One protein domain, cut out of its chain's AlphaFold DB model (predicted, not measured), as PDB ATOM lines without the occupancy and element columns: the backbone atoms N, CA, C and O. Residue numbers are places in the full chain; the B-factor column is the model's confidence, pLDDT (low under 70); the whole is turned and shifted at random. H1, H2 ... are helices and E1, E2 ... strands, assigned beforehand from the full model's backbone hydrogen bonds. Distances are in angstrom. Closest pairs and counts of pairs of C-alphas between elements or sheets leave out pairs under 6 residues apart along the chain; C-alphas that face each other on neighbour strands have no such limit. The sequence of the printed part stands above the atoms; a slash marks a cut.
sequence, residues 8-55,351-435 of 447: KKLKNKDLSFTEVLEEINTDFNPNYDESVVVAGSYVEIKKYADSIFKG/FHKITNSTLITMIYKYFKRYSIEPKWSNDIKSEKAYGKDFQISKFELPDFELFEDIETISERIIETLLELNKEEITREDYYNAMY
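What this domain is: This is residues 8 to 55 and 351 to 435 of the 447 residues of an uncharacterized protein of Halanaerobium kushneri (UniProt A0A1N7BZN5). A twisted sheet of five strands forms one side of the domain, with H2 packed slantwise over one of its faces and the long helix H3 starting beside its E3 end and running away from it. H1 and H4 pack on the later part of H3, and E4 is the sheet's far edge; the loop from H3 to H4 sticks out at residues 419 to 424, of which 419 to 420 belong to H3. The printed part has 133 residues with four named helices and five named strands, in the order H1 E1 E2 E3 H2 E4 E5 H3 H4; the sheet, E3 E1 E2 E5 E4, is antiparallel throughout. The class is mixed, helices and strands; the whole is compact, with a radius of gyration of the C-alphas of 15.9 A and spans of 47 by 34 by 21 A.

How they stand to each other: The sheet runs E3, residues 352 to 354, E1, residues 31 to 39, E2, residues 42 to 53, E5, residues 390 to 396, and E4, residues 376 to 380. E1 bends by 63 degrees at residue 34 and E2 by 105 degrees at residue 50. The hairpin E1 and E2 has N 37 and O 44 at 2.8 A, within hydrogen-bond range. So are N 354 and O 36 of E3 and E1, 2.8 A, N 45 and O 393 of E2 and E5, 2.9 A, and N 380 and O 390 of the hairpin E4 and E5, 2.8 A. H2, residues 357 to 369, is on the sheet at a height of 10.4 A, over E1 and, only just, with 3 C-alphas each, over E2 and E5. On the local plane it stands at 45 degrees to E1, slantwise to the strands; the closest C-alphas of E1 and H2 are those of Val 36 and Ile 360, 6.9 A. H3, residues 401 to 420, only grazes the sheet, with residues 402 to 407. H2 and H3 are close but not clearly touching, Tyr 366 and Leu 402 having the closest C-alphas at 7.8 A. H4, residues 427 to 434, touches H3 residues 414 to 418 alone, at a steep tilt of 63 degrees, opposite ways; the closest C-alphas are those of Ile 414 and Tyr 430, 6.7 A. H1, residues 17 to 24, touches H2 residues 358 to 359 alone, at a steep tilt of 44 degrees, the closest C-alphas being those of Val 20 and Thr 358, 6.6 A. H1 and H4 are apart. In H1, H2, H3 and H4 every O i to N i+4 pair is within hydrogen-bond range.

Where its parts are: E1 measures 22.9 A from first to last C-alpha, E2 25.1 A, E5 19.8 A, H2 18.4 A and H3 28.4 A. H1 begins at C-alpha 17, (31.494, -36.676, -29.697), and H4 ends at C-alpha 434, (29.098, -45.962, -41.671).

The domain as a whole: The two farthest C-alphas, of Lys 9 and Glu 383, are 52.8 A apart. Residues 56 to 350 are not printed, and C-alphas 55 and 351 are 20.3 A apart across the cut. Of the links printed whole, none is long. The model's mean pLDDT over the printed part is 75.1; it is under 70 in 51 residues, among them residues 8 to 30 and 420 to 435.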
ATOM      1  N   LYS A   8      34.795 -27.067 -23.989       32.62
ATOM      2  CA  LYS A   8      34.023 -27.006 -22.733       32.62
ATOM      3  C   LYS A   8      32.603 -26.445 -22.890       32.62
ATOM      4  O   LYS A   8      31.803 -26.636 -21.973       32.62
ATOM      5  N   LYS A   9      32.259 -25.822 -24.025       36.50
ATOM      6  CA  LYS A   9      30.885 -25.381 -24.337       36.50
ATOM      7  C   LYS A   9      30.039 -26.436 -25.062       36.50
ATOM      8  O   LYS A   9      28.838 -26.235 -25.190       36.50
ATOM      9  N   LEU A  10      30.610 -27.586 -25.438       36.84
ATOM     10  CA  LEU A  10      29.861 -28.740 -25.975       36.84
ATOM     11  C   LEU A  10      29.214 -29.610 -24.879       36.84
ATOM     12  O   LEU A  10      28.585 -30.627 -25.168       36.84
ATOM     13  N   LYS A  11      29.313 -29.184 -23.614       36.34
ATOM     14  CA  LYS A  11      28.508 -29.698 -22.504       36.34
ATOM     15  C   LYS A  11      27.043 -29.300 -22.689       36.34
ATOM     16  O   LYS A  11      26.631 -28.247 -22.218       36.34
ATOM     17  N   ASN A  12      26.284 -30.135 -23.390       39.66
ATOM     18  CA  ASN A  12      24.990 -30.647 -22.924       39.66
ATOM     19  C   ASN A  12      24.360 -31.529 -24.009       39.66
ATOM     20  O   ASN A  12      23.470 -31.096 -24.734       39.66
ATOM     21  N   LYS A  13      24.856 -32.763 -24.117       42.66
ATOM     22  CA  LYS A  13      24.072 -34.010 -24.081       42.66
ATOM     23  C   LYS A  13      25.075 -35.169 -24.119       42.66
ATOM     24  O   LYS A  13      25.968 -35.199 -24.959       42.66
ATOM     25  N   ASP A  14      25.007 -36.019 -23.101       50.03
ATOM     26  CA  ASP A  14      26.013 -37.027 -22.765       50.03
ATOM     27  C   ASP A  14      26.242 -38.032 -23.892       50.03
ATOM     28  O   ASP A  14      25.384 -38.871 -24.135       50.03
ATOM     29  N   LEU A  15      27.419 -37.935 -24.513       51.72
ATOM     30  CA  LEU A  15      28.231 -38.943 -25.210       51.72
ATOM     31  C   LEU A  15      29.324 -38.107 -25.888       51.72
ATOM     32  O   LEU A  15      29.004 -37.303 -26.765       51.72
ATOM     33  N   SER A  16      30.579 -38.149 -25.422       60.16
ATOM     34  CA  SER A  16      31.558 -37.174 -25.914       60.16
ATOM     35  C   SER A  16      31.865 -37.470 -27.384       60.16
ATOM     36  O   SER A  16      32.454 -38.481 -27.755       60.16
ATOM     37  N   PHE A  17      31.368 -36.594 -28.248       59.25
ATOM     38  CA  PHE A  17      31.494 -36.676 -29.697       59.25
ATOM     39  C   PHE A  17      32.942 -36.938 -30.156       59.25
ATOM     40  O   PHE A  17      33.176 -37.645 -31.131       59.25
ATOM     41  N   THR A  18      33.906 -36.413 -29.399       58.06
ATOM     42  CA  THR A  18      35.344 -36.578 -29.612       58.06
ATOM     43  C   THR A  18      35.816 -38.025 -29.436       58.06
ATOM     44  O   THR A  18      36.519 -38.516 -30.308       58.06
ATOM     45  N   GLU A  19      35.383 -38.738 -28.386       61.31
ATOM     46  CA  GLU A  19      35.727 -40.163 -28.192       61.31
ATOM     47  C   GLU A  19      35.193 -41.021 -29.347       61.31
ATOM     48  O   GLU A  19      35.877 -41.898 -29.867       61.31
ATOM     49  N   VAL A  20      33.969 -40.724 -29.793       59.56
ATOM     50  CA  VAL A  20      33.311 -41.447 -30.888       59.56
ATOM     51  C   VAL A  20      34.060 -41.254 -32.209       59.56
ATOM     52  O   VAL A  20      34.249 -42.209 -32.958       59.56
ATOM     53  N   LEU A  21      34.506 -40.029 -32.491       59.56
ATOM     54  CA  LEU A  21      35.288 -39.712 -33.684       59.56
ATOM     55  C   LEU A  21      36.657 -40.399 -33.703       59.56
ATOM     56  O   LEU A  21      37.053 -40.925 -34.743       59.56
ATOM     57  N   GLU A  22      37.372 -40.386 -32.577       60.75
ATOM     58  CA  GLU A  22      38.703 -40.992 -32.468       60.75
ATOM     59  C   GLU A  22      38.649 -42.508 -32.700       60.75
ATOM     60  O   GLU A  22      39.457 -43.039 -33.463       60.75
ATOM     61  N   GLU A  23      37.656 -43.195 -32.129       61.19
ATOM     62  CA  GLU A  23      37.491 -44.638 -32.318       61.19
ATOM     63  C   GLU A  23      37.016 -44.996 -33.740       61.19
ATOM     64  O   GLU A  23      37.569 -45.902 -34.370       61.19
ATOM     65  N   ILE A  24      36.052 -44.256 -34.306       61.09
ATOM     66  CA  ILE A  24      35.518 -44.530 -35.655       61.09
ATOM     67  C   ILE A  24      36.588 -44.384 -36.736       61.09
ATOM     68  O   ILE A  24      36.623 -45.195 -37.662       61.09
ATOM     69  N   ASN A  25      37.479 -43.396 -36.617       54.25
ATOM     70  CA  ASN A  25      38.557 -43.180 -37.585       54.25
ATOM     71  C   ASN A  25      39.536 -44.373 -37.659       54.25
ATOM     72  O   ASN A  25      40.254 -44.536 -38.643       54.25
ATOM     73  N   THR A  26      39.546 -45.238 -36.638       51.53
ATOM     74  CA  THR A  26      40.402 -46.434 -36.575       51.53
ATOM     75  C   THR A  26      39.687 -47.743 -36.934       51.53
ATOM     76  O   THR A  26      40.355 -48.714 -37.285       51.53
ATOM     77  N   ASP A  27      38.348 -47.779 -36.915       53.72
ATOM     78  CA  ASP A  27      37.543 -49.010 -37.015       53.72
ATOM     79  C   ASP A  27      36.761 -49.130 -38.339       53.72
ATOM     80  O   ASP A  27      35.581 -49.499 -38.384       53.72
ATOM     81  N   PHE A  28      37.431 -48.871 -39.467       61.12
ATOM     82  CA  PHE A  28      36.948 -49.286 -40.793       61.12
ATOM     83  C   PHE A  28      37.177 -50.789 -41.018       61.12
ATOM     84  O   PHE A  28      37.740 -51.223 -42.024       61.12
ATOM     85  N   ASN A  29      36.741 -51.617 -40.066       65.38
ATOM     86  CA  ASN A  29      36.802 -53.058 -40.222       65.38
ATOM     87  C   ASN A  29      35.758 -53.494 -41.267       65.38
ATOM     88  O   ASN A  29      34.551 -53.258 -41.092       65.38
ATOM     89  N   PRO A  30      36.180 -54.157 -42.361       69.69
ATOM     90  CA  PRO A  30      35.245 -54.715 -43.317       69.69
ATOM     91  C   PRO A  30      34.502 -55.912 -42.728       69.69
ATOM     92  O   PRO A  30      33.622 -56.424 -43.391       69.69
ATOM     93  N   ASN A  31      34.811 -56.387 -41.524       78.38
ATOM     94  CA  ASN A  31      34.067 -57.445 -40.857       78.38
ATOM     95  C   ASN A  31      33.261 -56.913 -39.668       78.38
ATOM     96  O   ASN A  31      33.683 -55.981 -38.993       78.38
ATOM     97  N   TYR A  32      32.110 -57.525 -39.399       82.94
ATOM     98  CA  TYR A  32      31.312 -57.280 -38.198       82.94
ATOM     99  C   TYR A  32      30.685 -58.580 -37.690       82.94
ATOM    100  O   TYR A  32      30.214 -59.404 -38.469       82.94
ATOM    101  N   ASP A  33      30.653 -58.768 -36.383       88.62
ATOM    102  CA  ASP A  33      29.970 -59.861 -35.681       88.62
ATOM    103  C   ASP A  33      28.645 -59.404 -35.049       88.62
ATOM    104  O   ASP A  33      27.823 -60.229 -34.652       88.62
ATOM    105  N   GLU A  34      28.379 -58.098 -35.039       90.81
ATOM    106  CA  GLU A  34      27.147 -57.517 -34.529       90.81
ATOM    107  C   GLU A  34      26.543 -56.493 -35.499       90.81
ATOM    108  O   GLU A  34      27.232 -55.688 -36.126       90.81
ATOM    109  N   SER A  35      25.216 -56.524 -35.645       90.69
ATOM    110  CA  SER A  35      24.481 -55.484 -36.365       90.69
ATOM    111  C   SER A  35      23.270 -55.026 -35.578       90.69
ATOM    112  O   SER A  35      22.514 -55.848 -35.054       90.69
ATOM    113  N   VAL A  36      23.050 -53.720 -35.564       92.00
ATOM    114  CA  VAL A  36      21.953 -53.083 -34.848       92.00
ATOM    115  C   VAL A  36      21.086 -52.320 -35.836       92.00
ATOM    116  O   VAL A  36      21.581 -51.552 -36.655       92.00
ATOM    117  N   VAL A  37      19.777 -52.548 -35.792       92.69
ATOM    118  CA  VAL A  37      18.797 -51.758 -36.540       92.69
ATOM    119  C   VAL A  37      18.007 -50.902 -35.568       92.69
ATOM    120  O   VAL A  37      17.309 -51.456 -34.723       92.69
ATOM    121  N   VAL A  38      18.069 -49.582 -35.729       91.12
ATOM    122  CA  VAL A  38      17.274 -48.609 -34.964       91.12
ATOM    123  C   VAL A  38      16.235 -47.990 -35.894       91.12
ATOM    124  O   VAL A  38      16.565 -47.469 -36.960       91.12
ATOM    125  N   ALA A  39      14.959 -48.091 -35.534       90.19
ATOM    126  CA  ALA A  39      13.844 -47.595 -36.334       90.19
ATOM    127  C   ALA A  39      12.786 -46.973 -35.420       90.19
ATOM    128  O   ALA A  39      11.917 -47.685 -34.911       90.19
ATOM    129  N   GLY A  40      12.878 -45.657 -35.209       89.31
ATOM    130  CA  GLY A  40      12.105 -44.969 -34.179       89.31
ATOM    131  C   GLY A  40      12.423 -45.555 -32.805       89.31
ATOM    132  O   GLY A  40      13.568 -45.890 -32.516       89.31
ATOM    133  N   SER A  41      11.399 -45.815 -32.006       88.38
ATOM    134  CA  SER A  41      11.529 -46.432 -30.682       88.38
ATOM    135  C   SER A  41      11.780 -47.952 -30.687       88.38
ATOM    136  O   SER A  41      11.548 -48.630 -29.687       88.38
ATOM    137  N   TYR A  42      12.229 -48.539 -31.799       90.00
ATOM    138  CA  TYR A  42      12.530 -49.969 -31.888       90.00
ATOM    139  C   TYR A  42      13.993 -50.221 -32.202       90.00
ATOM    140  O   TYR A  42      14.505 -49.718 -33.204       90.00
ATOM    141  N   VAL A  43      14.608 -51.123 -31.433       92.69
ATOM    142  CA  VAL A  43      15.961 -51.619 -31.704       92.69
ATOM    143  C   VAL A  43      15.946 -53.130 -31.910       92.69
ATOM    144  O   VAL A  43      15.321 -53.876 -31.159       92.69
ATOM    145  N   GLU A  44      16.617 -53.594 -32.959       93.94
ATOM    146  CA  GLU A  44      16.843 -55.010 -33.243       93.94
ATOM    147  C   GLU A  44      18.345 -55.262 -33.335       93.94
ATOM    148  O   GLU A  44      19.001 -54.756 -34.242       93.94
ATOM    149  N   ILE A  45      18.871 -56.060 -32.413       94.69
ATOM    150  CA  ILE A  45      20.278 -56.450 -32.369       94.69
ATOM    151  C   ILE A  45      20.411 -57.864 -32.921       94.69
ATOM    152  O   ILE A  45      19.628 -58.744 -32.565       94.69
ATOM    153  N   LYS A  46      21.398 -58.082 -33.789       93.44
ATOM    154  CA  LYS A  46      21.814 -59.405 -34.258       93.44
ATOM    155  C   LYS A  46      23.271 -59.627 -33.917       93.44
ATOM    156  O   LYS A  46      24.110 -58.897 -34.436       93.44
ATOM    157  N   LYS A  47      23.536 -60.660 -33.122       92.94
ATOM    158  CA  LYS A  47      24.878 -61.157 -32.816       92.94
ATOM    159  C   LYS A  47      25.116 -62.429 -33.602       92.94
ATOM    160  O   LYS A  47      24.361 -63.389 -33.455       92.94
ATOM    161  N   TYR A  48      26.102 -62.409 -34.478       89.62
ATOM    162  CA  TYR A  48      26.437 -63.513 -35.360       89.62
ATOM    163  C   TYR A  48      27.450 -64.429 -34.687       89.62
ATOM    164  O   TYR A  48      28.358 -63.962 -34.008       89.62
ATOM    165  N   ALA A  49      27.308 -65.737 -34.896       84.88
ATOM    166  CA  ALA A  49      28.286 -66.702 -34.391       84.88
ATOM    167  C   ALA A  49      29.661 -66.549 -35.073       84.88
ATOM    168  O   ALA A  49      30.687 -66.796 -34.452       84.88
ATOM    169  N   ASP A  50      29.666 -66.108 -36.337       82.94
ATOM    170  CA  ASP A  50      30.868 -65.823 -37.118       82.94
ATOM    171  C   ASP A  50      30.811 -64.400 -37.685       82.94
ATOM    172  O   ASP A  50      29.741 -63.932 -38.088       82.94
ATOM    173  N   SER A  51      31.973 -63.766 -37.848       82.94
ATOM    174  CA  SER A  51      32.092 -62.453 -38.485       82.94
ATOM    175  C   SER A  51      31.547 -62.436 -39.923       82.94
ATOM    176  O   SER A  51      31.783 -63.357 -40.715       82.94
ATOM    177  N   ILE A  52      30.873 -61.348 -40.287       79.12
ATOM    178  CA  ILE A  52      30.327 -61.062 -41.613       79.12
ATOM    179  C   ILE A  52      31.163 -59.994 -42.306       79.12
ATOM    180  O   ILE A  52      31.368 -58.921 -41.755       79.12
ATOM    181  N   PHE A  53      31.546 -60.250 -43.554       75.94
ATOM    182  CA  PHE A  53      32.240 -59.282 -44.401       75.94
ATOM    183  C   PHE A  53      31.264 -58.287 -45.073       75.94
ATOM    184  O   PHE A  53      30.332 -58.686 -45.777       75.94
ATOM    185  N   LYS A  54      31.512 -56.986 -44.893       63.94
ATOM    186  CA  LYS A  54      30.916 -55.806 -45.534       63.94
ATOM    187  C   LYS A  54      31.414 -55.717 -46.975       63.94
ATOM    188  O   LYS A  54      32.327 -54.976 -47.316       63.94
ATOM    189  N   GLY A  55      30.823 -56.520 -47.849       53.12
ATOM    190  CA  GLY A  55      31.117 -56.447 -49.273       53.12
ATOM    191  C   GLY A  55      30.567 -57.635 -50.039       53.12
ATOM    192  O   GLY A  55      30.714 -58.787 -49.639       53.12
ATOM    193  N   PHE A 351      15.465 -45.653 -41.321       89.25
ATOM    194  CA  PHE A 351      15.998 -46.448 -40.218       89.25
ATOM    195  C   PHE A 351      17.526 -46.516 -40.308       89.25
ATOM    196  O   PHE A 351      18.089 -46.511 -41.406       89.25
ATOM    197  N   HIS A 352      18.175 -46.675 -39.164       87.00
ATOM    198  CA  HIS A 352      19.618 -46.818 -39.056       87.00
ATOM    199  C   HIS A 352      19.985 -48.299 -39.015       87.00
ATOM    200  O   HIS A 352      19.433 -49.049 -38.213       87.00
ATOM    201  N   LYS A 353      20.909 -48.735 -39.877       88.00
ATOM    202  CA  LYS A 353      21.554 -50.051 -39.775       88.00
ATOM    203  C   LYS A 353      23.032 -49.856 -39.446       88.00
ATOM    204  O   LYS A 353      23.815 -49.490 -40.317       88.00
ATOM    205  N   ILE A 354      23.380 -50.131 -38.201       85.81
ATOM    206  CA  ILE A 354      24.680 -49.873 -37.592       85.81
ATOM    207  C   ILE A 354      25.449 -51.188 -37.496       85.81
ATOM    208  O   ILE A 354      24.903 -52.216 -37.099       85.81
ATOM    209  N   THR A 355      26.718 -51.150 -37.887       84.25
ATOM    210  CA  THR A 355      27.661 -52.282 -37.815       84.25
ATOM    211  C   THR A 355      29.038 -51.844 -37.306       84.25
ATOM    212  O   THR A 355      30.009 -52.582 -37.432       84.25
ATOM    213  N   ASN A 356      29.146 -50.607 -36.818       81.94
ATOM    214  CA  ASN A 356      30.354 -50.064 -36.212       81.94
ATOM    215  C   ASN A 356      30.303 -50.317 -34.699       81.94
ATOM    216  O   ASN A 356      29.273 -50.066 -34.067       81.94
ATOM    217  N   SER A 357      31.394 -50.835 -34.141       81.31
ATOM    218  CA  SER A 357      31.449 -51.321 -32.760       81.31
ATOM    219  C   SER A 357      31.289 -50.195 -31.726       81.31
ATOM    220  O   SER A 357      30.563 -50.360 -30.739       81.31
ATOM    221  N   THR A 358      31.867 -49.020 -31.990       79.50
ATOM    222  CA  THR A 358      31.751 -47.817 -31.153       79.50
ATOM    223  C   THR A 358      30.300 -47.360 -31.028       79.50
ATOM    224  O   THR A 358      29.775 -47.263 -29.918       79.50
ATOM    225  N   LEU A 359      29.596 -47.168 -32.152       81.12
ATOM    226  CA  LEU A 359      28.180 -46.771 -32.133       81.12
ATOM    227  C   LEU A 359      27.298 -47.817 -31.429       81.12
ATOM    228  O   LEU A 359      26.382 -47.465 -30.685       81.12
ATOM    229  N   ILE A 360      27.586 -49.107 -31.615       88.50
ATOM    230  CA  ILE A 360      26.879 -50.194 -30.919       88.50
ATOM    231  C   ILE A 360      27.114 -50.120 -29.404       88.50
ATOM    232  O   ILE A 360      26.170 -50.231 -28.620       88.50
ATOM    233  N   THR A 361      28.348 -49.860 -28.974       86.94
ATOM    234  CA  THR A 361      28.697 -49.690 -27.556       86.94
ATOM    235  C   THR A 361      27.939 -48.520 -26.927       86.94
ATOM    236  O   THR A 361      27.481 -48.615 -25.785       86.94
ATOM    237  N   MET A 362      27.735 -47.430 -27.668       83.94
ATOM    238  CA  MET A 362      26.933 -46.293 -27.204       83.94
ATOM    239  C   MET A 362      25.464 -46.671 -26.993       83.94
ATOM    240  O   MET A 362      24.876 -46.297 -25.979       83.94
ATOM    241  N   ILE A 363      24.890 -47.471 -27.896       90.06
ATOM    242  CA  ILE A 363      23.525 -47.996 -27.744       90.06
ATOM    243  C   ILE A 363      23.416 -48.854 -26.478       90.06
ATOM    244  O   ILE A 363      22.469 -48.700 -25.708       90.06
ATOM    245  N   TYR A 364      24.409 -49.700 -26.193       92.19
ATOM    246  CA  TYR A 364      24.438 -50.468 -24.946       92.19
ATOM    247  C   TYR A 364      24.549 -49.588 -23.695       92.19
ATOM    248  O   TYR A 364      23.876 -49.857 -22.697       92.19
ATOM    249  N   LYS A 365      25.351 -48.516 -23.736       89.31
ATOM    250  CA  LYS A 365      25.416 -47.527 -22.644       89.31
ATOM    251  C   LYS A 365      24.050 -46.868 -22.418       89.31
ATOM    252  O   LYS A 365      23.635 -46.742 -21.265       89.31
ATOM    253  N   TYR A 366      23.333 -46.522 -23.491       88.94
ATOM    254  CA  TYR A 366      21.965 -46.004 -23.416       88.94
ATOM    255  C   TYR A 366      21.016 -47.016 -22.759       88.94
ATOM    256  O   TYR A 366      20.315 -46.671 -21.807       88.94
ATOM    257  N   PHE A 367      21.040 -48.285 -23.182       92.12
ATOM    258  CA  PHE A 367      20.205 -49.328 -22.572       92.12
ATOM    259  C   PHE A 367      20.477 -49.496 -21.083       92.12
ATOM    260  O   PHE A 367      19.539 -49.545 -20.295       92.12
ATOM    261  N   LYS A 368      21.752 -49.511 -20.683       90.25
ATOM    262  CA  LYS A 368      22.138 -49.604 -19.272       90.25
ATOM    263  C   LYS A 368      21.640 -48.404 -18.463       90.25
ATOM    264  O   LYS A 368      21.113 -48.596 -17.370       90.25
ATOM    265  N   ARG A 369      21.786 -47.183 -18.994       87.06
ATOM    266  CA  ARG A 369      21.354 -45.933 -18.341       87.06
ATOM    267  C   ARG A 369      19.855 -45.922 -18.048       87.06
ATOM    268  O   ARG A 369      19.458 -45.486 -16.975       87.06
ATOM    269  N   TYR A 370      19.053 -46.403 -18.993       87.88
ATOM    270  CA  TYR A 370      17.592 -46.398 -18.898       87.88
ATOM    271  C   TYR A 370      16.996 -47.750 -18.483       87.88
ATOM    272  O   TYR A 370      15.783 -47.925 -18.553       87.88
ATOM    273  N   SER A 371      17.836 -48.704 -18.063       92.06
ATOM    274  CA  SER A 371      17.430 -50.063 -17.670       92.06
ATOM    275  C   SER A 371      16.520 -50.741 -18.707       92.06
ATOM    276  O   SER A 371      15.487 -51.325 -18.377       92.06
ATOM    277  N   ILE A 372      16.884 -50.619 -19.986       90.56
ATOM    278  CA  ILE A 372      16.116 -51.153 -21.113       90.56
ATOM    279  C   ILE A 372      16.494 -52.616 -21.328       90.56
ATOM    280  O   ILE A 372      17.596 -52.931 -21.773       90.56
ATOM    281  N   GLU A 373      15.533 -53.496 -21.074       92.00
ATOM    282  CA  GLU A 373      15.672 -54.940 -21.250       92.00
ATOM    283  C   GLU A 373      15.073 -55.418 -22.587       92.00
ATOM    284  O   GLU A 373      14.140 -54.800 -23.127       92.00
ATOM    285  N   PRO A 374      15.572 -56.531 -23.157       92.00
ATOM    286  CA  PRO A 374      15.010 -57.087 -24.376       92.00
ATOM    287  C   PRO A 374      13.600 -57.619 -24.110       92.00
ATOM    288  O   PRO A 374      13.383 -58.489 -23.272       92.00
ATOM    289  N   LYS A 375      12.628 -57.172 -24.909       87.81
ATOM    290  CA  LYS A 375      11.267 -57.734 -24.885       87.81
ATOM    291  C   LYS A 375      11.221 -59.165 -25.396       87.81
ATOM    292  O   LYS A 375      10.296 -59.914 -25.092       87.81
ATOM    293  N   TRP A 376      12.169 -59.514 -26.257       88.50
ATOM    294  CA  TRP A 376      12.231 -60.813 -26.898       88.50
ATOM    295  C   TRP A 376      13.651 -61.090 -27.375       88.50
ATOM    296  O   TRP A 376      14.278 -60.220 -27.984       88.50
ATOM    297  N   SER A 377      14.124 -62.313 -27.154       88.06
ATOM    298  CA  SER A 377      15.376 -62.818 -27.709       88.06
ATOM    299  C   SER A 377      15.173 -64.237 -28.230       88.06
ATOM    300  O   SER A 377      14.377 -64.988 -27.664       88.06
ATOM    301  N   ASN A 378      15.837 -64.592 -29.326       89.88
ATOM    302  CA  ASN A 378      15.801 -65.947 -29.868       89.88
ATOM    303  C   ASN A 378      17.048 -66.252 -30.696       89.88
ATOM    304  O   ASN A 378      17.582 -65.367 -31.368       89.88
ATOM    305  N   ASP A 379      17.431 -67.521 -30.725       88.00
ATOM    306  CA  ASP A 379      18.513 -68.007 -31.570       88.00
ATOM    307  C   ASP A 379      17.951 -68.469 -32.915       88.00
ATOM    308  O   ASP A 379      16.972 -69.214 -33.000       88.00
ATOM    309  N   ILE A 380      18.561 -67.996 -33.998       84.31
ATOM    310  CA  ILE A 380      18.152 -68.299 -35.364       84.31
ATOM    311  C   ILE A 380      19.274 -69.071 -36.040       84.31
ATOM    312  O   ILE A 380      20.338 -68.522 -36.329       84.31
ATOM    313  N   LYS A 381      18.994 -70.339 -36.344       82.19
ATOM    314  CA  LYS A 381      19.873 -71.179 -37.155       82.19
ATOM    315  C   LYS A 381      19.635 -70.912 -38.634       82.19
ATOM    316  O   LYS A 381      18.496 -70.885 -39.106       82.19
ATOM    317  N   SER A 382      20.709 -70.706 -39.377       72.00
ATOM    318  CA  SER A 382      20.657 -70.599 -40.822       72.00
ATOM    319  C   SER A 382      20.551 -71.985 -41.447       72.00
ATOM    320  O   SER A 382      21.465 -72.797 -41.376       72.00
ATOM    321  N   GLU A 383      19.468 -72.224 -42.178       61.06
ATOM    322  CA  GLU A 383      19.268 -73.467 -42.934       61.06
ATOM    323  C   GLU A 383      20.167 -73.581 -44.184       61.06
ATOM    324  O   GLU A 383      20.114 -74.577 -44.903       61.06
ATOM    325  N   LYS A 384      20.964 -72.552 -44.513       62.53
ATOM    326  CA  LYS A 384      21.714 -72.475 -45.779       62.53
ATOM    327  C   LYS A 384      23.201 -72.257 -45.563       62.53
ATOM    328  O   LYS A 384      23.588 -71.443 -44.735       62.53
ATOM    329  N   ALA A 385      24.006 -72.839 -46.458       47.53
ATOM    330  CA  ALA A 385      25.473 -72.749 -46.481       47.53
ATOM    331  C   ALA A 385      26.058 -71.317 -46.492       47.53
ATOM    332  O   ALA A 385      27.240 -71.139 -46.222       47.53
ATOM    333  N   TYR A 386      25.250 -70.302 -46.821       52.44
ATOM    334  CA  TYR A 386      25.658 -68.892 -46.875       52.44
ATOM    335  C   TYR A 386      25.010 -68.007 -45.806       52.44
ATOM    336  O   TYR A 386      25.339 -66.826 -45.726       52.44
ATOM    337  N   GLY A 387      24.042 -68.516 -45.042       62.16
ATOM    338  CA  GLY A 387      23.528 -67.768 -43.902       62.16
ATOM    339  C   GLY A 387      24.327 -68.137 -42.658       62.16
ATOM    340  O   GLY A 387      24.786 -69.268 -42.523       62.16
ATOM    341  N   LYS A 388      24.514 -67.159 -41.779       78.44
ATOM    342  CA  LYS A 388      25.167 -67.341 -40.488       78.44
ATOM    343  C   LYS A 388      24.112 -67.491 -39.410       78.44
ATOM    344  O   LYS A 388      23.062 -66.851 -39.506       78.44
ATOM    345  N   ASP A 389      24.404 -68.323 -38.425       85.19
ATOM    346  CA  ASP A 389      23.612 -68.404 -37.208       85.19
ATOM    347  C   ASP A 389      23.741 -67.081 -36.455       85.19
ATOM    348  O   ASP A 389      24.804 -66.451 -36.451       85.19
ATOM    349  N   PHE A 390      22.638 -66.625 -35.870       88.62
ATOM    350  CA  PHE A 390      22.641 -65.407 -35.075       88.62
ATOM    351  C   PHE A 390      21.624 -65.461 -33.951       88.62
ATOM    352  O   PHE A 390      20.523 -65.986 -34.111       88.62
ATOM    353  N   GLN A 391      21.971 -64.826 -32.843       92.94
ATOM    354  CA  GLN A 391      21.017 -64.452 -31.819       92.94
ATOM    355  C   GLN A 391      20.402 -63.105 -32.188       92.94
ATOM    356  O   GLN A 391      21.107 -62.172 -32.576       92.94
ATOM    357  N   ILE A 392      19.078 -63.001 -32.096       92.25
ATOM    358  CA  ILE A 392      18.345 -61.758 -32.328       92.25
ATOM    359  C   ILE A 392      17.653 -61.309 -31.052       92.25
ATOM    360  O   ILE A 392      16.850 -62.047 -30.490       92.25
ATOM    361  N   SER A 393      17.887 -60.062 -30.665       93.62
ATOM    362  CA  SER A 393      17.242 -59.419 -29.522       93.62
ATOM    363  C   SER A 393      16.460 -58.193 -29.981       93.62
ATOM    364  O   SER A 393      16.905 -57.444 -30.852       93.62
ATOM    365  N   LYS A 394      15.259 -58.004 -29.433       91.69
ATOM    366  CA  LYS A 394      14.368 -56.886 -29.757       91.69
ATOM    367  C   LYS A 394      14.087 -56.062 -28.515       91.69
ATOM    368  O   LYS A 394      13.673 -56.605 -27.493       91.69
ATOM    369  N   PHE A 395      14.224 -54.757 -28.667       92.06
ATOM    370  CA  PHE A 395      14.000 -53.766 -27.631       92.06
ATOM    371  C   PHE A 395      12.931 -52.782 -28.109       92.06
ATOM    372  O   PHE A 395      12.838 -52.476 -29.303       92.06
ATOM    373  N   GLU A 396      12.126 -52.300 -27.170       88.12
ATOM    374  CA  GLU A 396      11.216 -51.178 -27.381       88.12
ATOM    375  C   GLU A 396      11.607 -50.083 -26.396       88.12
ATOM    376  O   GLU A 396      11.714 -50.332 -25.196       88.12
ATOM    377  N   LEU A 397      11.861 -48.901 -26.936       87.81
ATOM    378  CA  LEU A 397      12.293 -47.716 -26.216       87.81
ATOM    379  C   LEU A 397      11.068 -46.910 -25.762       87.81
ATOM    380  O   LEU A 397       9.998 -47.021 -26.378       87.81
ATOM    381  N   PRO A 398      11.203 -46.090 -24.707       82.62
ATOM    382  CA  PRO A 398      10.118 -45.224 -24.253       82.62
ATOM    383  C   PRO A 398       9.731 -44.162 -25.295       82.62
ATOM    384  O   PRO A 398       8.556 -43.815 -25.403       82.62
ATOM    385  N   ASP A 399      10.693 -43.691 -26.087       85.00
ATOM    386  CA  ASP A 399      10.538 -42.591 -27.035       85.00
ATOM    387  C   ASP A 399      11.497 -42.734 -28.239       85.00
ATOM    388  O   ASP A 399      12.007 -43.821 -28.536       85.00
ATOM    389  N   PHE A 400      11.663 -41.640 -28.985       87.69
ATOM    390  CA  PHE A 400      12.474 -41.542 -30.197       87.69
ATOM    391  C   PHE A 400      13.868 -40.953 -29.937       87.69
ATOM    392  O   PHE A 400      14.628 -40.828 -30.892       87.69
ATOM    393  N   GLU A 401      14.230 -40.635 -28.687       88.50
ATOM    394  CA  GLU A 401      15.446 -39.869 -28.378       88.50
ATOM    395  C   GLU A 401      16.700 -40.567 -28.915       88.50
ATOM    396  O   GLU A 401      17.442 -39.973 -29.689       88.50
ATOM    397  N   LEU A 402      16.877 -41.867 -28.645       88.75
ATOM    398  CA  LEU A 402      18.023 -42.619 -29.178       88.75
ATOM    399  C   LEU A 402      18.086 -42.605 -30.716       88.75
ATOM    400  O   LEU A 402      19.170 -42.597 -31.292       88.75
ATOM    401  N   PHE A 403      16.935 -42.656 -31.389       88.31
ATOM    402  CA  PHE A 403      16.882 -42.636 -32.850       88.31
ATOM    403  C   PHE A 403      17.361 -41.280 -33.393       88.31
ATOM    404  O   PHE A 403      18.191 -41.255 -34.298       88.31
ATOM    405  N   GLU A 404      16.895 -40.179 -32.805       86.75
ATOM    406  CA  GLU A 404      17.265 -38.811 -33.201       86.75
ATOM    407  C   GLU A 404      18.714 -38.461 -32.812       86.75
ATOM    408  O   GLU A 404      19.433 -37.813 -33.579       86.75
ATOM    409  N   ASP A 405      19.185 -38.956 -31.666       84.44
ATOM    410  CA  ASP A 405      20.568 -38.790 -31.214       84.44
ATOM    411  C   ASP A 405      21.548 -39.506 -32.151       84.44
ATOM    412  O   ASP A 405      22.579 -38.941 -32.517       84.44
ATOM    413  N   ILE A 406      21.232 -40.730 -32.591       83.31
ATOM    414  CA  ILE A 406      22.060 -41.464 -33.561       83.31
ATOM    415  C   ILE A 406      22.168 -40.688 -34.875       83.31
ATOM    416  O   ILE A 406      23.268 -40.583 -35.423       83.31
ATOM    417  N   GLU A 407      21.058 -40.145 -35.379       79.88
ATOM    418  CA  GLU A 407      21.043 -39.330 -36.599       79.88
ATOM    419  C   GLU A 407      21.948 -38.099 -36.440       79.88
ATOM    420  O   GLU A 407      22.884 -37.921 -37.223       79.88
ATOM    421  N   THR A 408      21.768 -37.349 -35.351       81.31
ATOM    422  CA  THR A 408      22.547 -36.141 -35.030       81.31
ATOM    423  C   THR A 408      24.044 -36.428 -34.888       81.31
ATOM    424  O   THR A 408      24.888 -35.714 -35.432       81.31
ATOM    425  N   ILE A 409      24.402 -37.482 -34.152       76.19
ATOM    426  CA  ILE A 409      25.801 -37.873 -33.939       76.19
ATOM    427  C   ILE A 409      26.444 -38.261 -35.269       76.19
ATOM    428  O   ILE A 409      27.581 -37.882 -35.543       76.19
ATOM    429  N   SER A 410      25.704 -38.966 -36.119       72.75
ATOM    430  CA  SER A 410      26.191 -39.396 -37.430       72.75
ATOM    431  C   SER A 410      26.429 -38.240 -38.376       72.75
ATOM    432  O   SER A 410      27.458 -38.213 -39.041       72.75
ATOM    433  N   GLU A 411      25.502 -37.284 -38.425       75.25
ATOM    434  CA  GLU A 411      25.662 -36.064 -39.217       75.25
ATOM    435  C   GLU A 411      26.930 -35.320 -38.819       75.25
ATOM    436  O   GLU A 411      27.760 -35.020 -39.676       75.25
ATOM    437  N   ARG A 412      27.138 -35.130 -37.515       73.62
ATOM    438  CA  ARG A 412      28.338 -34.467 -37.005       73.62
ATOM    439  C   ARG A 412      29.618 -35.235 -37.328       73.62
ATOM    440  O   ARG A 412      30.612 -34.612 -37.700       73.62
ATOM    441  N   ILE A 413      29.608 -36.568 -37.195       69.25
ATOM    442  CA  ILE A 413      30.760 -37.419 -37.540       69.25
ATOM    443  C   ILE A 413      31.132 -37.198 -39.005       69.25
ATOM    444  O   ILE A 413      32.296 -36.993 -39.331       69.25
ATOM    445  N   ILE A 414      30.128 -37.213 -39.877       68.94
ATOM    446  CA  ILE A 414      30.301 -37.072 -41.319       68.94
ATOM    447  C   ILE A 414      30.817 -35.686 -41.676       68.94
ATOM    448  O   ILE A 414      31.770 -35.580 -42.437       68.94
ATOM    449  N   GLU A 415      30.222 -34.637 -41.117       72.06
ATOM    450  CA  GLU A 415      30.649 -33.257 -41.347       72.06
ATOM    451  C   GLU A 415      32.099 -33.052 -40.912       72.06
ATOM    452  O   GLU A 415      32.911 -32.576 -41.700       72.06
ATOM    453  N   THR A 416      32.463 -33.542 -39.725       69.69
ATOM    454  CA  THR A 416      33.844 -33.453 -39.230       69.69
ATOM    455  C   THR A 416      34.815 -34.221 -40.126       69.69
ATOM    456  O   THR A 416      35.918 -33.759 -40.399       69.69
ATOM    457  N   LEU A 417      34.427 -35.399 -40.618       65.44
ATOM    458  CA  LEU A 417      35.312 -36.215 -41.450       65.44
ATOM    459  C   LEU A 417      35.438 -35.683 -42.877       65.44
ATOM    460  O   LEU A 417      36.516 -35.801 -43.452       65.44
ATOM    461  N   LEU A 418      34.406 -35.034 -43.417       68.12
ATOM    462  CA  LEU A 418      34.490 -34.285 -44.675       68.12
ATOM    463  C   LEU A 418      35.375 -33.036 -44.543       68.12
ATOM    464  O   LEU A 418      36.101 -32.704 -45.473       68.12
ATOM    465  N   GLU A 419      35.360 -32.358 -43.393       71.50
ATOM    466  CA  GLU A 419      36.276 -31.242 -43.121       71.50
ATOM    467  C   GLU A 419      37.742 -31.702 -43.018       71.50
ATOM    468  O   GLU A 419      38.657 -30.980 -43.428       71.50
ATOM    469  N   LEU A 420      37.970 -32.908 -42.487       67.75
ATOM    470  CA  LEU A 420      39.301 -33.498 -42.330       67.75
ATOM    471  C   LEU A 420      39.844 -34.113 -43.634       67.75
ATOM    472  O   LEU A 420      41.031 -33.954 -43.928       67.75
ATOM    473  N   ASN A 421      39.002 -34.783 -44.429       62.25
ATOM    474  CA  ASN A 421      39.372 -35.351 -45.729       62.25
ATOM    475  C   ASN A 421      39.136 -34.332 -46.851       62.25
ATOM    476  O   ASN A 421      38.057 -34.253 -47.427       62.25
ATOM    477  N   LYS A 422      40.185 -33.589 -47.220       53.66
ATOM    478  CA  LYS A 422      40.190 -32.620 -48.337       53.66
ATOM    479  C   LYS A 422      40.112 -33.243 -49.751       53.66
ATOM    480  O   LYS A 422      40.398 -32.549 -50.724       53.66
ATOM    481  N   GLU A 423      39.762 -34.521 -49.886       54.88
ATOM    482  CA  GLU A 423      39.629 -35.225 -51.175       54.88
ATOM    483  C   GLU A 423      38.160 -35.577 -51.485       54.88
ATOM    484  O   GLU A 423      37.319 -35.537 -50.593       54.88
ATOM    485  N   GLU A 424      37.863 -35.910 -52.752       57.78
ATOM    486  CA  GLU A 424      36.543 -36.084 -53.413       57.78
ATOM    487  C   GLU A 424      35.572 -37.145 -52.815       57.78
ATOM    488  O   GLU A 424      34.814 -37.786 -53.544       57.78
ATOM    489  N   ILE A 425      35.545 -37.376 -51.502       57.09
ATOM    490  CA  ILE A 425      34.568 -38.262 -50.857       57.09
ATOM    491  C   ILE A 425      33.261 -37.493 -50.653       57.09
ATOM    492  O   ILE A 425      33.233 -36.442 -50.013       57.09
ATOM    493  N   THR A 426      32.147 -38.015 -51.168       62.31
ATOM    494  CA  THR A 426      30.844 -37.373 -50.967       62.31
ATOM    495  C   THR A 426      30.231 -37.755 -49.615       62.31
ATOM    496  O   THR A 426      30.483 -38.832 -49.071       62.31
ATOM    497  N   ARG A 427      29.337 -36.902 -49.088       60.62
ATOM    498  CA  ARG A 427      28.514 -37.191 -47.891       60.62
ATOM    499  C   ARG A 427      27.818 -38.557 -48.001       60.62
ATOM    500  O   ARG A 427      27.718 -39.281 -47.017       60.62
ATOM    501  N   GLU A 428      27.375 -38.921 -49.204       61.22
ATOM    502  CA  GLU A 428      26.688 -40.182 -49.497       61.22
ATOM    503  C   GLU A 428      27.630 -41.397 -49.424       61.22
ATOM    504  O   GLU A 428      27.247 -42.433 -48.878       61.22
ATOM    505  N   ASP A 429      28.867 -41.282 -49.914       57.16
ATOM    506  CA  ASP A 429      29.865 -42.357 -49.821       57.16
ATOM    507  C   ASP A 429      30.194 -42.669 -48.358       57.16
ATOM    508  O   ASP A 429      30.224 -43.835 -47.954       57.16
ATOM    509  N   TYR A 430      30.339 -41.623 -47.540       61.56
ATOM    510  CA  TYR A 430      30.620 -41.769 -46.116       61.56
ATOM    511  C   TYR A 430      29.426 -42.349 -45.344       61.56
ATOM    512  O   TYR A 430      29.582 -43.286 -44.552       61.56
ATOM    513  N   TYR A 431      28.210 -41.860 -45.615       62.38
ATOM    514  CA  TYR A 431      26.988 -42.430 -45.046       62.38
ATOM    515  C   TYR A 431      26.862 -43.923 -45.357       62.38
ATOM    516  O   TYR A 431      26.544 -44.693 -44.458       62.38
ATOM    517  N   ASN A 432      27.139 -44.342 -46.595       58.28
ATOM    518  CA  ASN A 432      27.066 -45.748 -47.003       58.28
ATOM    519  C   ASN A 432      28.175 -46.629 -46.395       58.28
ATOM    520  O   ASN A 432      28.030 -47.852 -46.361       58.28
ATOM    521  N   ALA A 433      29.274 -46.037 -45.921       57.84
ATOM    522  CA  ALA A 433      30.347 -46.760 -45.246       57.84
ATOM    523  C   ALA A 433      30.069 -46.942 -43.739       57.84
ATOM    524  O   ALA A 433      30.287 -48.024 -43.193       57.84
ATOM    525  N   MET A 434      29.520 -45.912 -43.083       54.41
ATOM    526  CA  MET A 434      29.098 -45.962 -41.671       54.41
ATOM    527  C   MET A 434      27.812 -46.765 -41.463       54.41
ATOM    528  O   MET A 434      27.649 -47.480 -40.469       54.41
ATOM    529  N   TYR A 435      26.903 -46.660 -42.427       55.91
ATOM    530  CA  TYR A 435      25.616 -47.324 -42.451       55.91
ATOM    531  C   TYR A 435      25.541 -48.216 -43.674       55.91
ATOM    532  O   TYR A 435      25.666 -47.743 -44.797       55.91
TER     533      TYR A 435